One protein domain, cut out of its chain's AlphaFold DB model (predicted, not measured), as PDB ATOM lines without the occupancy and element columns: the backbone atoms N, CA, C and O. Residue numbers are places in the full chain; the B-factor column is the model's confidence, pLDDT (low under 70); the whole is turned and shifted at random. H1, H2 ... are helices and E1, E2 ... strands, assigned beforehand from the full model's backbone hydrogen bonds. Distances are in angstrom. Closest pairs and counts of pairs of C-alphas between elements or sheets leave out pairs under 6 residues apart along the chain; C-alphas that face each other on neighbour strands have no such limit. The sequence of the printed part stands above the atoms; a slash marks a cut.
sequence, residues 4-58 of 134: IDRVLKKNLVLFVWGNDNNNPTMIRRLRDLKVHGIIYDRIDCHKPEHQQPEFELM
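What this domain is: This is residues 4 to 58 of the 134 residues of the protein "GP-PDE domain-containing protein" of Arion vulgaris (UniProt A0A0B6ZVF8). With little regular structure, this is a tiny ribbon of two parallel strands, E1 and E2, with helix H2 over one face; unnamed residues 40 to 58 loop away, 46 to 52 sticking out. The 55 printed residues hold H1, E1, H2, E2 in order: mixed class, only 20 residues in named elements. It is only just compact, close to loose: radius of gyration of the C-alphas 11.9 A, spans 34 by 25 by 17 A.

Where its parts are: E1, residues 15 to 17, starts at C-alpha (-9.196, -95.481, -31.333); E2, residues 37 to 39, ends at (-14.090, -92.307, -27.767); each measures 6.8 A. H2, residues 24 to 32, measures 12.5 A; H1, residues 4 to 8, 6.2 A.

How they stand to each other: E1 and E2 are parallel at 28 degrees, N 16 and O 37 within hydrogen-bond range at 3.0 A. E1, H2, E2 form a strand-helix-strand unit, parallel neighbours with a helix between, its crossover right-handed. The closest C-alphas of H2 and E2, Ile 27 and Ile 38, are 7.9 A apart. H1 is apart from H2 and E2. Every O i to N i+4 pair in H1 and H2 is within hydrogen-bond range.

The domain as a whole: The farthest C-alphas, Arg 6 and Pro 48, are 34.8 A apart. The printed part has no cut. pLDDT is under 70 at residues 19 to 22 and 41 to 58.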
ATOM      1  N   ILE A   4      -0.909-102.499 -28.686       79.62
ATOM      2  CA  ILE A   4      -0.711-101.129 -29.172       79.62
ATOM      3  C   ILE A   4       0.528-101.057 -30.075       79.62
ATOM      4  O   ILE A   4       0.430-100.621 -31.220       79.62
ATOM      5  N   ASP A   5       1.660-101.613 -29.640       80.25
ATOM      6  CA  ASP A   5       2.898-101.636 -30.431       80.25
ATOM      7  C   ASP A   5       2.736-102.351 -31.777       80.25
ATOM      8  O   ASP A   5       3.344-101.965 -32.777       80.25
ATOM      9  N   ARG A   6       1.928-103.417 -31.825       81.75
ATOM     10  CA  ARG A   6       1.660-104.158 -33.069       81.75
ATOM     11  C   ARG A   6       0.841-103.337 -34.059       81.75
ATOM     12  O   ARG A   6       1.050-103.483 -35.261       81.75
ATOM     13  N   VAL A   7      -0.089-102.525 -33.565       80.62
ATOM     14  CA  VAL A   7      -0.953-101.655 -34.374       80.62
ATOM     15  C   VAL A   7      -0.140-100.478 -34.911       80.62
ATOM     16  O   VAL A   7      -0.118-100.254 -36.121       80.62
ATOM     17  N   LEU A   8       0.638 -99.818 -34.048       78.75
ATOM     18  CA  LEU A   8       1.489 -98.691 -34.435       78.75
ATOM     19  C   LEU A   8       2.563 -99.091 -35.458       78.75
ATOM     20  O   LEU A   8       2.769 -98.386 -36.440       78.75
ATOM     21  N   LYS A   9       3.190-100.267 -35.308       81.81
ATOM     22  CA  LYS A   9       4.160-100.792 -36.294       81.81
ATOM     23  C   LYS A   9       3.563-101.065 -37.676       81.81
ATOM     24  O   LYS A   9       4.310-101.183 -38.642       81.81
ATOM     25  N   LYS A  10       2.243-101.224 -37.768       82.50
ATOM     26  CA  LYS A  10       1.524-101.475 -39.024       82.50
ATOM     27  C   LYS A  10       0.939-100.198 -39.637       82.50
ATOM     28  O   LYS A  10       0.168-100.310 -40.583       82.50
ATOM     29  N   ASN A  11       1.295 -99.015 -39.118       75.44
ATOM     30  CA  ASN A  11       0.731 -97.720 -39.517       75.44
ATOM     31  C   ASN A  11      -0.808 -97.704 -39.469       75.44
ATOM     32  O   ASN A  11      -1.465 -97.132 -40.335       75.44
ATOM     33  N   LEU A  12      -1.382 -98.374 -38.469       78.38
ATOM     34  CA  LEU A  12      -2.821 -98.386 -38.241       78.38
ATOM     35  C   LEU A  12      -3.206 -97.280 -37.255       78.38
ATOM     36  O   LEU A  12      -2.518 -97.050 -36.259       78.38
ATOM     37  N   VAL A  13      -4.344 -96.644 -37.520       77.88
ATOM     38  CA  VAL A  13      -4.961 -95.676 -36.609       77.88
ATOM     39  C   VAL A  13      -5.683 -96.440 -35.497       77.88
ATOM     40  O   VAL A  13      -6.408 -97.396 -35.769       77.88
ATOM     41  N   LEU A  14      -5.469 -96.033 -34.243       82.19
ATOM     42  CA  LEU A  14      -6.027 -96.690 -33.057       82.19
ATOM     43  C   LEU A  14      -6.941 -95.731 -32.303       82.19
ATOM     44  O   LEU A  14      -6.467 -94.723 -31.776       82.19
ATOM     45  N   PHE A  15      -8.215 -96.107 -32.209       83.50
ATOM     46  CA  PHE A  15      -9.196 -95.481 -31.333       83.50
ATOM     47  C   PHE A  15      -9.494 -96.408 -30.155       83.50
ATOM     48  O   PHE A  15      -9.650 -97.615 -30.344       83.50
ATOM     49  N   VAL A  16      -9.564 -95.854 -28.945       82.00
ATOM     50  CA  VAL A  16      -9.874 -96.609 -27.722       82.00
ATOM     51  C   VAL A  16     -11.241 -96.189 -27.195       82.00
ATOM     52  O   VAL A  16     -11.518 -95.000 -27.075       82.00
ATOM     53  N   TRP A  17     -12.075 -97.163 -26.835       80.50
ATOM     54  CA  TRP A  17     -13.379 -96.979 -26.192       80.50
ATOM     55  C   TRP A  17     -13.452 -97.847 -24.925       80.50
ATOM     56  O   TRP A  17     -12.904 -98.949 -24.914       80.50
ATOM     57  N   GLY A  18     -14.078 -97.355 -23.855       75.12
ATOM     58  CA  GLY A  18     -14.247 -98.090 -22.603       75.12
ATOM     59  C   GLY A  18     -14.730 -97.215 -21.445       75.12
ATOM     60  O   GLY A  18     -14.776 -95.990 -21.544       75.12
ATOM     61  N   ASN A  19     -15.064 -97.865 -20.329       66.88
ATOM     62  CA  ASN A  19     -15.702 -97.244 -19.161       66.88
ATOM     63  C   ASN A  19     -14.806 -96.205 -18.442       66.88
ATOM     64  O   ASN A  19     -15.301 -95.233 -17.878       66.88
ATOM     65  N   ASP A  20     -13.478 -96.368 -18.515       66.50
ATOM     66  CA  ASP A  20     -12.492 -95.509 -17.831       66.50
ATOM     67  C   ASP A  20     -11.916 -94.386 -18.713       66.50
ATOM     68  O   ASP A  20     -11.016 -93.650 -18.296       66.50
ATOM     69  N   ASN A  21     -12.440 -94.216 -19.930       67.12
ATOM     70  CA  ASN A  21     -11.943 -93.223 -20.884       67.12
ATOM     71  C   ASN A  21     -12.167 -91.770 -20.447       67.12
ATOM     72  O   ASN A  21     -11.525 -90.875 -20.982       67.12
ATOM     73  N   ASN A  22     -13.026 -91.534 -19.451       66.31
ATOM     74  CA  ASN A  22     -13.267 -90.211 -18.871       66.31
ATOM     75  C   ASN A  22     -12.250 -89.830 -17.772       66.31
ATOM     76  O   ASN A  22     -12.336 -88.739 -17.207       66.31
ATOM     77  N   ASN A  23     -11.302 -90.710 -17.417       72.88
ATOM     78  CA  ASN A  23     -10.317 -90.427 -16.372       72.88
ATOM     79  C   ASN A  23      -9.095 -89.674 -16.944       72.88
ATOM     80  O   ASN A  23      -8.349 -90.250 -17.741       72.88
ATOM     81  N   PRO A  24      -8.784 -88.447 -16.476       73.62
ATOM     82  CA  PRO A  24      -7.669 -87.646 -16.998       73.62
ATOM     83  C   PRO A  24      -6.297 -88.319 -16.842       73.62
ATOM     84  O   PRO A  24      -5.389 -88.089 -17.640       73.62
ATOM     85  N   THR A  25      -6.129 -89.183 -15.839       77.81
ATOM     86  CA  THR A  25      -4.882 -89.942 -15.646       77.81
ATOM     87  C   THR A  25      -4.721 -91.018 -16.719       77.81
ATOM     88  O   THR A  25      -3.617 -91.236 -17.220       77.81
ATOM     89  N   MET A  26      -5.826 -91.667 -17.103       74.62
ATOM     90  CA  MET A  26      -5.831 -92.671 -18.166       74.62
ATOM     91  C   MET A  26      -5.602 -92.015 -19.527       74.62
ATOM     92  O   MET A  26      -4.791 -92.504 -20.307       74.62
ATOM     93  N   ILE A  27      -6.232 -90.865 -19.777       74.88
ATOM     94  CA  ILE A  27      -6.071 -90.111 -21.025       74.88
ATOM     95  C   ILE A  27      -4.605 -89.711 -21.249       74.88
ATOM     96  O   ILE A  27      -4.057 -89.954 -22.326       74.88
ATOM     97  N   ARG A  28      -3.927 -89.183 -20.219       77.62
ATOM     98  CA  ARG A  28      -2.490 -88.861 -20.298       77.62
ATOM     99  C   ARG A  28      -1.647 -90.090 -20.622       77.62
ATOM    100  O   ARG A  28      -0.820 -90.045 -21.523       77.62
ATOM    101  N   ARG A  29      -1.913 -91.213 -19.953       79.94
ATOM    102  CA  ARG A  29      -1.208 -92.473 -20.209       79.94
ATOM    103  C   ARG A  29      -1.444 -92.995 -21.632       79.94
ATOM    104  O   ARG A  29      -0.513 -93.492 -22.254       79.94
ATOM    105  N   LEU A  30      -2.662 -92.883 -22.159       77.88
ATOM    106  CA  LEU A  30      -2.996 -93.277 -23.534       77.88
ATOM    107  C   LEU A  30      -2.314 -92.369 -24.569       77.88
ATOM    108  O   LEU A  30      -1.875 -92.853 -25.612       77.88
ATOM    109  N   ARG A  31      -2.145 -91.080 -24.254       77.00
ATOM    110  CA  ARG A  31      -1.345 -90.149 -25.059       77.00
ATOM    111  C   ARG A  31       0.132 -90.540 -25.086       77.00
ATOM    112  O   ARG A  31       0.719 -90.605 -26.162       77.00
ATOM    113  N   ASP A  32       0.709 -90.878 -23.934       80.12
ATOM    114  CA  ASP A  32       2.103 -91.338 -23.842       80.12
ATOM    115  C   ASP A  32       2.330 -92.641 -24.631       80.12
ATOM    116  O   ASP A  32       3.389 -92.850 -25.224       80.12
ATOM    117  N   LEU A  33       1.301 -93.494 -24.704       79.38
ATOM    118  CA  LEU A  33       1.276 -94.720 -25.510       79.38
ATOM    119  C   LEU A  33       1.038 -94.475 -27.012       79.38
ATOM    120  O   LEU A  33       0.923 -95.440 -27.769       79.38
ATOM    121  N   LYS A  34       0.990 -93.213 -27.460       79.06
ATOM    122  CA  LYS A  34       0.780 -92.800 -28.859       79.06
ATOM    123  C   LYS A  34      -0.513 -93.333 -29.482       79.06
ATOM    124  O   LYS A  34      -0.556 -93.672 -30.664       79.06
ATOM    125  N   VAL A  35      -1.578 -93.419 -28.691       78.94
ATOM    126  CA  VAL A  35      -2.923 -93.692 -29.212       78.94
ATOM    127  C   VAL A  35      -3.409 -92.477 -30.011       78.94
ATOM    128  O   VAL A  35      -3.125 -91.341 -29.643       78.94
ATOM    129  N   HIS A  36      -4.128 -92.714 -31.112       76.12
ATOM    130  CA  HIS A  36      -4.543 -91.652 -32.035       76.12
ATOM    131  C   HIS A  36      -5.837 -90.955 -31.600       76.12
ATOM    132  O   HIS A  36      -6.042 -89.792 -31.930       76.12
ATOM    133  N   GLY A  37      -6.709 -91.645 -30.864       77.06
ATOM    134  CA  GLY A  37      -7.919 -91.034 -30.331       77.06
ATOM    135  C   GLY A  37      -8.623 -91.874 -29.274       77.06
ATOM    136  O   GLY A  37      -8.413 -93.082 -29.151       77.06
ATOM    137  N   ILE A  38      -9.483 -91.207 -28.511       79.12
ATOM    138  CA  ILE A  38     -10.305 -91.792 -27.453       79.12
ATOM    139  C   ILE A  38     -11.765 -91.458 -27.752       79.12
ATOM    140  O   ILE A  38     -12.085 -90.321 -28.092       79.12
ATOM    141  N   ILE A  39     -12.641 -92.453 -27.630       79.75
ATOM    142  CA  ILE A  39     -14.090 -92.307 -27.767       79.75
ATOM    143  C   ILE A  39     -14.693 -92.218 -26.364       79.75
ATOM    144  O   ILE A  39     -14.461 -93.093 -25.521       79.75
ATOM    145  N   TYR A  40     -15.454 -91.150 -26.128       71.56
ATOM    146  CA  TYR A  40     -16.160 -90.890 -24.877       71.56
ATOM    147  C   TYR A  40     -17.602 -91.397 -24.968       71.56
ATOM    148  O   TYR A  40     -18.293 -91.129 -25.945       71.56
ATOM    149  N   ASP A  41     -18.056 -92.099 -23.930       66.50
ATOM    150  CA  ASP A  41     -19.422 -92.641 -23.834       66.50
ATOM    151  C   ASP A  41     -20.475 -91.547 -23.561       66.50
ATOM    152  O   ASP A  41     -21.655 -91.699 -23.856       66.50
ATOM    153  N   ARG A  42     -20.044 -90.402 -23.008       59.91
ATOM    154  CA  ARG A  42     -20.917 -89.279 -22.646       59.91
ATOM    155  C   ARG A  42     -20.484 -88.007 -23.358       59.91
ATOM    156  O   ARG A  42     -19.456 -87.420 -23.020       59.91
ATOM    157  N   ILE A  43     -21.308 -87.560 -24.299       57.19
ATOM    158  CA  ILE A  43     -21.146 -86.281 -25.009       57.19
ATOM    159  C   ILE A  43     -21.352 -85.102 -24.033       57.19
ATOM    160  O   ILE A  43     -20.725 -84.054 -24.171       57.19
ATOM    161  N   ASP A  44     -22.130 -85.313 -22.968       56.19
ATOM    162  CA  ASP A  44     -22.527 -84.284 -21.994       56.19
ATOM    163  C   ASP A  44     -21.388 -83.828 -21.062       56.19
ATOM    164  O   ASP A  44     -21.522 -82.853 -20.326       56.19
ATOM    165  N   CYS A  45     -20.248 -84.529 -21.067       49.16
ATOM    166  CA  CYS A  45     -19.044 -84.122 -20.335       49.16
ATOM    167  C   CYS A  45     -18.142 -83.177 -21.144       49.16
ATOM    168  O   CYS A  45     -17.099 -82.752 -20.636       49.16
ATOM    169  N   HIS A  46     -18.527 -82.825 -22.375       48.94
ATOM    170  CA  HIS A  46     -17.812 -81.850 -23.187       48.94
ATOM    171  C   HIS A  46     -17.966 -80.446 -22.584       48.94
ATOM    172  O   HIS A  46     -18.893 -79.697 -22.887       48.94
ATOM    173  N   LYS A  47     -17.046 -80.078 -21.687       53.47
ATOM    174  CA  LYS A  47     -16.917 -78.695 -21.229       53.47
ATOM    175  C   LYS A  47     -16.331 -77.864 -22.377       53.47
ATOM    176  O   LYS A  47     -15.249 -78.212 -22.850       53.47
ATOM    177  N   PRO A  48     -16.948 -76.733 -22.768       53.97
ATOM    178  CA  PRO A  48     -16.440 -75.853 -23.829       53.97
ATOM    179  C   PRO A  48     -15.063 -75.236 -23.515       53.97
ATOM    180  O   PRO A  48     -14.458 -74.599 -24.366       53.97
ATOM    181  N   GLU A  49     -14.542 -75.441 -22.307       55.06
ATOM    182  CA  GLU A  49     -13.187 -75.070 -21.887       55.06
ATOM    183  C   GLU A  49     -12.102 -76.031 -22.432       55.06
ATOM    184  O   GLU A  49     -10.930 -75.671 -22.464       55.06
ATOM    185  N   HIS A  50     -12.468 -77.235 -22.900       52.50
ATOM    186  CA  HIS A  50     -11.563 -78.221 -23.521       52.50
ATOM    187  C   HIS A  50     -11.547 -78.097 -25.059       52.50
ATOM    188  O   HIS A  50     -11.616 -79.085 -25.784       52.50
ATOM    189  N   GLN A  51     -11.474 -76.865 -25.573       50.72
ATOM    190  CA  GLN A  51     -11.445 -76.571 -27.016       50.72
ATOM    191  C   GLN A  51     -10.132 -76.951 -27.715       50.72
ATOM    192  O   GLN A  51     -10.052 -76.879 -28.939       50.72
ATOM    193  N   GLN A  52      -9.099 -77.339 -26.967       53.81
ATOM    194  CA  GLN A  52      -7.867 -77.843 -27.561       53.81
ATOM    195  C   GLN A  52      -8.006 -79.356 -27.760       53.81
ATOM    196  O   GLN A  52      -8.260 -80.057 -26.774       53.81
ATOM    197  N   PRO A  53      -7.860 -79.874 -28.992       55.78
ATOM    198  CA  PRO A  53      -7.886 -81.308 -29.224       55.78
ATOM    199  C   PRO A  53      -6.773 -81.954 -28.398       55.78
ATOM    200  O   PRO A  53      -5.593 -81.652 -28.548       55.78
ATOM    201  N   GLU A  54      -7.158 -82.836 -27.478       60.69
ATOM    202  CA  GLU A  54      -6.206 -83.486 -26.578       60.69
ATOM    203  C   GLU A  54      -5.272 -84.465 -27.318       60.69
ATOM    204  O   GLU A  54      -4.173 -84.785 -26.852       60.69
ATOM    205  N   PHE A  55      -5.711 -84.884 -28.505       59.09
ATOM    206  CA  PHE A  55      -4.990 -85.696 -29.469       59.09
ATOM    207  C   PHE A  55      -4.895 -84.906 -30.767       59.09
ATOM    208  O   PHE A  55      -5.894 -84.688 -31.450       59.09
ATOM    209  N   GLU A  56      -3.689 -84.451 -31.079       56.19
ATOM    210  CA  GLU A  56      -3.410 -83.654 -32.262       56.19
ATOM    211  C   GLU A  56      -2.704 -84.540 -33.291       56.19
ATOM    212  O   GLU A  56      -1.725 -85.230 -32.982       56.19
ATOM    213  N   LEU A  57      -3.218 -84.555 -34.521       55.06
ATOM    214  CA  LEU A  57      -2.535 -85.200 -35.635       55.06
ATOM    215  C   LEU A  57      -1.268 -84.393 -35.928       55.06
ATOM    216  O   LEU A  57      -1.326 -83.239 -36.333       55.06
ATOM    217  N   MET A  58      -0.105 -85.004 -35.694       59.97
ATOM    218  CA  MET A  58       1.191 -84.313 -35.694       59.97
ATOM    219  C   MET A  58       1.609 -83.752 -37.069       59.97
ATOM    220  O   MET A  58       2.643 -83.086 -37.158       59.97
TER     221      MET A  58